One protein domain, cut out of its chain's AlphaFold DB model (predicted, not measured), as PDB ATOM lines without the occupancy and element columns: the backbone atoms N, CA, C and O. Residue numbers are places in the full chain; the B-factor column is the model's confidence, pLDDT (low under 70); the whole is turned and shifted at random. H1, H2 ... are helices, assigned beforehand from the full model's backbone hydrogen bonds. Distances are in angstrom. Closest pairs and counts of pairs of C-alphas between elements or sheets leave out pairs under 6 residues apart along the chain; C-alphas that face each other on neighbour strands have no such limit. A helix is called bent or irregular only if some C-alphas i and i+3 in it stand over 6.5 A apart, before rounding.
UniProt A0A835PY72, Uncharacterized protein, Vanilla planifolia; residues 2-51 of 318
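Overview. This is residues 2 to 51 of the 318 residues of an uncharacterized protein of Vanilla planifolia (UniProt A0A835PY72). Two helices form an open, lopsided U: the long H1 makes one side, the chain turns through residues 29 to 32, and the bent H2 folds back alongside H1 without touching it. Residues 2 to 11 of H1 stick out at one end, and the turn, residues 28 to 35, stands free at the other. The printed part has 50 residues with two named helices, H1 then H2, and no named strand; its class is all helix. It is loose, with a radius of gyration of the C-alphas of 14.0 A, and spans 47 by 22 by 8 A.

Along the chain. Find C-alpha 2 at (-21.364, 45.677, -2.832); from there H1, residues 2 to 28, runs 40.2 A to C-alpha 28 at (-12.080, 28.847, 32.428). Next comes H2, residues 33 to 50, assigned as one helix by its hydrogen bonds but bent: C-alphas 40 and 43 are 6.9 A apart. Its arm H2a, residues 33 to 40, covers 11.6 A, and its arm H2b, residues 43 to 50, covers 10.4 A and ends at C-alpha 50, (-7.821, 31.320, 6.428).

Arrangement. Watch z rise along H1 and fall again along H2a and H2b. H1 is apart from H2a and from H2b. The arms H2a and H2b stand at a steep tilt of 37 degrees, only just past shallow. Every O i to N i+4 pair is within hydrogen-bond range in H2b, against 22 of 23 in H1 and 2 of 4 in H2a.

Size, cuts and confidence. Look at Met 2 and Arg 33 for the two C-alphas farthest apart, 46.8 A. The printed part has no cut, and the link from H1 to H2 is tight, with 4 residues. The mean pLDDT of the printed part is 85.8, and no printed residue is under 70.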
ATOM      1  N   MET A   2     -21.984  45.239  -4.100       75.50
ATOM      2  CA  MET A   2     -21.364  45.677  -2.832       75.50
ATOM      3  C   MET A   2     -21.828  44.909  -1.569       75.50
ATOM      4  O   MET A   2     -21.032  44.663  -0.678       75.50
ATOM      5  N   MET A   3     -23.081  44.430  -1.515       90.25
ATOM      6  CA  MET A   3     -23.609  43.739  -0.321       90.25
ATOM      7  C   MET A   3     -22.999  42.353  -0.043       90.25
ATOM      8  O   MET A   3     -23.064  41.872   1.086       90.25
ATOM      9  N   VAL A   4     -22.422  41.681  -1.047       92.75
ATOM     10  CA  VAL A   4     -21.870  40.325  -0.857       92.75
ATOM     11  C   VAL A   4     -20.539  40.381  -0.106       92.75
ATOM     12  O   VAL A   4     -20.296  39.560   0.774       92.75
ATOM     13  N   GLU A   5     -19.696  41.370  -0.400       90.88
ATOM     14  CA  GLU A   5     -18.396  41.524   0.263       90.88
ATOM     15  C   GLU A   5     -18.553  41.922   1.736       90.88
ATOM     16  O   GLU A   5     -17.873  41.367   2.603       90.88
ATOM     17  N   GLU A   6     -19.512  42.799   2.043       93.62
ATOM     18  CA  GLU A   6     -19.825  43.206   3.418       93.62
ATOM     19  C   GLU A   6     -20.375  42.042   4.257       93.62
ATOM     20  O   GLU A   6     -19.942  41.835   5.393       93.62
ATOM     21  N   MET A   7     -21.260  41.215   3.684       94.44
ATOM     22  CA  MET A   7     -21.766  40.000   4.338       94.44
ATOM     23  C   MET A   7     -20.638  39.009   4.658       94.44
ATOM     24  O   MET A   7     -20.600  38.440   5.751       94.44
ATOM     25  N   VAL A   8     -19.676  38.829   3.744       90.25
ATOM     26  CA  VAL A   8     -18.518  37.946   3.969       90.25
ATOM     27  C   VAL A   8     -17.602  38.499   5.062       90.25
ATOM     28  O   VAL A   8     -17.107  37.732   5.894       90.25
ATOM     29  N   ALA A   9     -17.387  39.815   5.103       89.81
ATOM     30  CA  ALA A   9     -16.598  40.454   6.153       89.81
ATOM     31  C   ALA A   9     -17.260  40.299   7.533       89.81
ATOM     32  O   ALA A   9     -16.608  39.860   8.484       89.81
ATOM     33  N   LEU A  10     -18.569  40.556   7.634       92.19
ATOM     34  CA  LEU A  10     -19.334  40.379   8.872       92.19
ATOM     35  C   LEU A  10     -19.358  38.918   9.338       92.19
ATOM     36  O   LEU A  10     -19.237  38.641  10.537       92.19
ATOM     37  N   PHE A  11     -19.444  37.967   8.408       92.12
ATOM     38  CA  PHE A  11     -19.388  36.545   8.739       92.12
ATOM     39  C   PHE A  11     -18.018  36.148   9.309       92.12
ATOM     40  O   PHE A  11     -17.940  35.453  10.321       92.12
ATOM     41  N   LYS A  12     -16.920  36.653   8.734       88.00
ATOM     42  CA  LYS A  12     -15.561  36.405   9.251       88.00
ATOM     43  C   LYS A  12     -15.372  36.970  10.662       88.00
ATOM     44  O   LYS A  12     -14.830  36.284  11.531       88.00
ATOM     45  N   VAL A  13     -15.852  38.191  10.909       92.19
ATOM     46  CA  VAL A  13     -15.748  38.835  12.227       92.19
ATOM     47  C   VAL A  13     -16.590  38.091  13.267       92.19
ATOM     48  O   VAL A  13     -16.072  37.732  14.327       92.19
ATOM     49  N   SER A  14     -17.849  37.775  12.963       92.88
ATOM     50  CA  SER A  14     -18.728  37.043  13.889       92.88
ATOM     51  C   SER A  14     -18.208  35.636  14.198       92.88
ATOM     52  O   SER A  14     -18.172  35.243  15.367       92.88
ATOM     53  N   PHE A  15     -17.698  34.916  13.193       89.94
ATOM     54  CA  PHE A  15     -17.086  33.602  13.383       89.94
ATOM     55  C   PHE A  15     -15.846  33.675  14.284       89.94
ATOM     56  O   PHE A  15     -15.742  32.925  15.255       89.94
ATOM     57  N   SER A  16     -14.933  34.618  14.027       85.69
ATOM     58  CA  SER A  16     -13.733  34.794  14.860       85.69
ATOM     59  C   SER A  16     -14.075  35.134  16.318       85.69
ATOM     60  O   SER A  16     -13.474  34.588  17.247       85.69
ATOM     61  N   THR A  17     -15.103  35.959  16.528       91.25
ATOM     62  CA  THR A  17     -15.569  36.357  17.863       91.25
ATOM     63  C   THR A  17     -16.197  35.177  18.608       91.25
ATOM     64  O   THR A  17     -15.937  34.984  19.796       91.25
ATOM     65  N   LEU A  18     -16.973  34.337  17.913       91.31
ATOM     66  CA  LEU A  18     -17.574  33.131  18.485       91.31
ATOM     67  C   LEU A  18     -16.502  32.112  18.893       91.31
ATOM     68  O   LEU A  18     -16.570  31.558  19.991       91.31
ATOM     69  N   VAL A  19     -15.472  31.923  18.062       87.38
ATOM     70  CA  VAL A  19     -14.328  31.053  18.382       87.38
ATOM     71  C   VAL A  19     -13.567  31.570  19.605       87.38
ATOM     72  O   VAL A  19     -13.242  30.782  20.495       87.38
ATOM     73  N   LEU A  20     -13.336  32.882  19.708       85.00
ATOM     74  CA  LEU A  20     -12.679  33.490  20.872       85.00
ATOM     75  C   LEU A  20     -13.518  33.368  22.151       85.00
ATOM     76  O   LEU A  20     -12.972  33.045  23.208       85.00
ATOM     77  N   MET A  21     -14.836  33.570  22.072       90.81
ATOM     78  CA  MET A  21     -15.741  33.378  23.212       90.81
ATOM     79  C   MET A  21     -15.816  31.913  23.657       90.81
ATOM     80  O   MET A  21     -15.826  31.627  24.856       90.81
ATOM     81  N   ALA A  22     -15.840  30.971  22.713       86.25
ATOM     82  CA  ALA A  22     -15.780  29.548  23.029       86.25
ATOM     83  C   ALA A  22     -14.441  29.192  23.690       86.25
ATOM     84  O   ALA A  22     -14.420  28.494  24.703       86.25
ATOM     85  N   TYR A  23     -13.335  29.732  23.173       84.19
ATOM     86  CA  TYR A  23     -11.999  29.531  23.724       84.19
ATOM     87  C   TYR A  23     -11.854  30.087  25.147       84.19
ATOM     88  O   TYR A  23     -11.308  29.404  26.015       84.19
ATOM     89  N   SER A  24     -12.371  31.286  25.429       85.81
ATOM     90  CA  SER A  24     -12.272  31.892  26.763       85.81
ATOM     91  C   SER A  24     -13.085  31.122  27.809       85.81
ATOM     92  O   SER A  24     -12.562  30.803  28.880       85.81
ATOM     93  N   ARG A  25     -14.323  30.727  27.476       86.06
ATOM     94  CA  ARG A  25     -15.144  29.849  28.331       86.06
ATOM     95  C   ARG A  25     -14.478  28.499  28.551       86.06
ATOM     96  O   ARG A  25     -14.537  27.944  29.646       86.06
ATOM     97  N   PHE A  26     -13.810  27.994  27.522       81.75
ATOM     98  CA  PHE A  26     -13.099  26.734  27.596       81.75
ATOM     99  C   PHE A  26     -11.863  26.805  28.508       81.75
ATOM    100  O   PHE A  26     -11.648  25.904  29.318       81.75
ATOM    101  N   MET A  27     -11.086  27.889  28.443       80.88
ATOM    102  CA  MET A  27      -9.929  28.108  29.322       80.88
ATOM    103  C   MET A  27     -10.322  28.279  30.795       80.88
ATOM    104  O   MET A  27      -9.527  27.952  31.677       80.88
ATOM    105  N   ALA A  28     -11.545  28.745  31.071       85.38
ATOM    106  CA  ALA A  28     -12.080  28.847  32.428       85.38
ATOM    107  C   ALA A  28     -12.474  27.483  33.032       85.38
ATOM    108  O   ALA A  28     -12.438  27.311  34.252       85.38
ATOM    109  N   ALA A  29     -12.819  26.489  32.206       86.56
ATOM    110  CA  ALA A  29     -13.101  25.141  32.684       86.56
ATOM    111  C   ALA A  29     -11.793  24.419  33.064       86.56
ATOM    112  O   ALA A  29     -10.768  24.550  32.399       86.56
ATOM    113  N   ARG A  30     -11.783  23.616  34.137       83.00
ATOM    114  CA  ARG A  30     -10.617  22.774  34.473       83.00
ATOM    115  C   ARG A  30     -10.492  21.644  33.451       83.00
ATOM    116  O   ARG A  30     -11.148  20.613  33.559       83.00
ATOM    117  N   THR A  31      -9.653  21.851  32.444       81.56
ATOM    118  CA  THR A  31      -9.553  20.962  31.281       81.56
ATOM    119  C   THR A  31      -8.747  19.696  31.561       81.56
ATOM    120  O   THR A  31      -7.665  19.720  32.154       81.56
ATOM    121  N   THR A  32      -9.272  18.560  31.102       84.56
ATOM    122  CA  THR A  32      -8.602  17.257  31.172       84.56
ATOM    123  C   THR A  32      -7.392  17.225  30.228       84.56
ATOM    124  O   THR A  32      -7.376  17.860  29.172       84.56
ATOM    125  N   ARG A  33      -6.337  16.479  30.596       79.12
ATOM    126  CA  ARG A  33      -5.052  16.445  29.858       79.12
ATOM    127  C   ARG A  33      -5.182  16.121  28.365       79.12
ATOM    128  O   ARG A  33      -4.372  16.616  27.587       79.12
ATOM    129  N   GLY A  34      -6.171  15.317  27.969       83.44
ATOM    130  CA  GLY A  34      -6.412  14.977  26.563       83.44
ATOM    131  C   GLY A  34      -6.822  16.185  25.720       83.44
ATOM    132  O   GLY A  34      -6.385  16.323  24.581       83.44
ATOM    133  N   PHE A  35      -7.571  17.121  26.304       80.44
ATOM    134  CA  PHE A  35      -8.137  18.245  25.566       80.44
ATOM    135  C   PHE A  35      -7.113  19.352  25.273       80.44
ATOM    136  O   PHE A  35      -7.208  20.035  24.256       80.44
ATOM    137  N   ARG A  36      -6.054  19.484  26.086       82.56
ATOM    138  CA  ARG A  36      -4.955  20.431  25.800       82.56
ATOM    139  C   ARG A  36      -4.295  20.182  24.443       82.56
ATOM    140  O   ARG A  36      -3.874  21.135  23.797       82.56
ATOM    141  N   ARG A  37      -4.235  18.920  23.999       84.00
ATOM    142  CA  ARG A  37      -3.696  18.567  22.677       84.00
ATOM    143  C   ARG A  37      -4.592  19.072  21.548       84.00
ATOM    144  O   ARG A  37      -4.087  19.596  20.565       84.00
ATOM    145  N   LEU A  38      -5.908  18.990  21.719       82.75
ATOM    146  CA  LEU A  38      -6.864  19.486  20.731       82.75
ATOM    147  C   LEU A  38      -6.785  21.014  20.604       82.75
ATOM    148  O   LEU A  38      -6.704  21.541  19.499       82.75
ATOM    149  N   VAL A  39      -6.675  21.720  21.735       84.94
ATOM    150  CA  VAL A  39      -6.481  23.180  21.746       84.94
ATOM    151  C   VAL A  39      -5.165  23.593  21.091       84.94
ATOM    152  O   VAL A  39      -5.135  24.596  20.385       84.94
ATOM    153  N   SER A  40      -4.089  22.817  21.259       84.69
ATOM    154  CA  SER A  40      -2.813  23.120  20.591       84.69
ATOM    155  C   SER A  40      -2.855  22.972  19.065       84.69
ATOM    156  O   SER A  40      -2.016  23.552  18.387       84.69
ATOM    157  N   ILE A  41      -3.831  22.236  18.519       87.62
ATOM    158  CA  ILE A  41      -3.996  22.028  17.070       87.62
ATOM    159  C   ILE A  41      -4.925  23.093  16.455       87.62
ATOM    160  O   ILE A  41      -4.846  23.368  15.258       87.62
ATOM    161  N   LEU A  42      -5.755  23.757  17.266       84.44
ATOM    162  CA  LEU A  42      -6.710  24.774  16.812       84.44
ATOM    163  C   LEU A  42      -6.088  25.912  15.967       84.44
ATOM    164  O   LEU A  42      -6.700  26.280  14.968       84.44
ATOM    165  N   PRO A  43      -4.886  26.449  16.281       83.00
ATOM    166  CA  PRO A  43      -4.247  27.475  15.454       83.00
ATOM    167  C   PRO A  43      -3.883  26.959  14.058       83.00
ATOM    168  O   PRO A  43      -4.028  27.680  13.078       83.00
ATOM    169  N   VAL A  44      -3.453  25.698  13.959       86.06
ATOM    170  CA  VAL A  44      -3.109  25.059  12.680       86.06
ATOM    171  C   VAL A  44      -4.366  24.887  11.832       86.06
ATOM    172  O   VAL A  44      -4.364  25.210  10.647       86.06
ATOM    173  N   ILE A  45      -5.464  24.454  12.454       83.75
ATOM    174  CA  ILE A  45      -6.765  24.339  11.789       83.75
ATOM    175  C   ILE A  45      -7.260  25.720  11.338       83.75
ATOM    176  O   ILE A  45      -7.732  25.853  10.215       83.75
ATOM    177  N   ALA A  46      -7.106  26.759  12.163       81.69
ATOM    178  CA  ALA A  46      -7.488  28.118  11.787       81.69
ATOM    179  C   ALA A  46      -6.724  28.592  10.542       81.69
ATOM    180  O   ALA A  46      -7.345  29.092   9.608       81.69
ATOM    181  N   VAL A  47      -5.409  28.369  10.470       83.12
ATOM    182  CA  VAL A  47      -4.615  28.721   9.280       83.12
ATOM    183  C   VAL A  47      -5.119  27.993   8.031       83.12
ATOM    184  O   VAL A  47      -5.201  28.616   6.978       83.12
ATOM    185  N   LEU A  48      -5.540  26.728   8.140       82.06
ATOM    186  CA  LEU A  48      -6.141  25.983   7.023       82.06
ATOM    187  C   LEU A  48      -7.460  26.593   6.525       82.06
ATOM    188  O   LEU A  48      -7.724  26.544   5.328       82.06
ATOM    189  N   PHE A  49      -8.259  27.200   7.406       77.12
ATOM    190  CA  PHE A  49      -9.496  27.895   7.022       77.12
ATOM    191  C   PHE A  49      -9.268  29.314   6.486       77.12
ATOM    192  O   PHE A  49     -10.100  29.819   5.732       77.12
ATOM    193  N   PHE A  50      -8.174  29.968   6.881       75.56
ATOM    194  CA  PHE A  50      -7.821  31.320   6.428       75.56
ATOM    195  C   PHE A  50      -6.845  31.342   5.250       75.56
ATOM    196  O   PHE A  50      -6.584  32.417   4.705       75.56
ATOM    197  N   LEU A  51      -6.329  30.184   4.831       82.00
ATOM    198  CA  LEU A  51      -5.625  30.051   3.565       82.00
ATOM    199  C   LEU A  51      -6.584  30.500   2.454       82.00
ATOM    200  O   LEU A  51      -7.681  29.951   2.343       82.00
TER     201      LEU A  51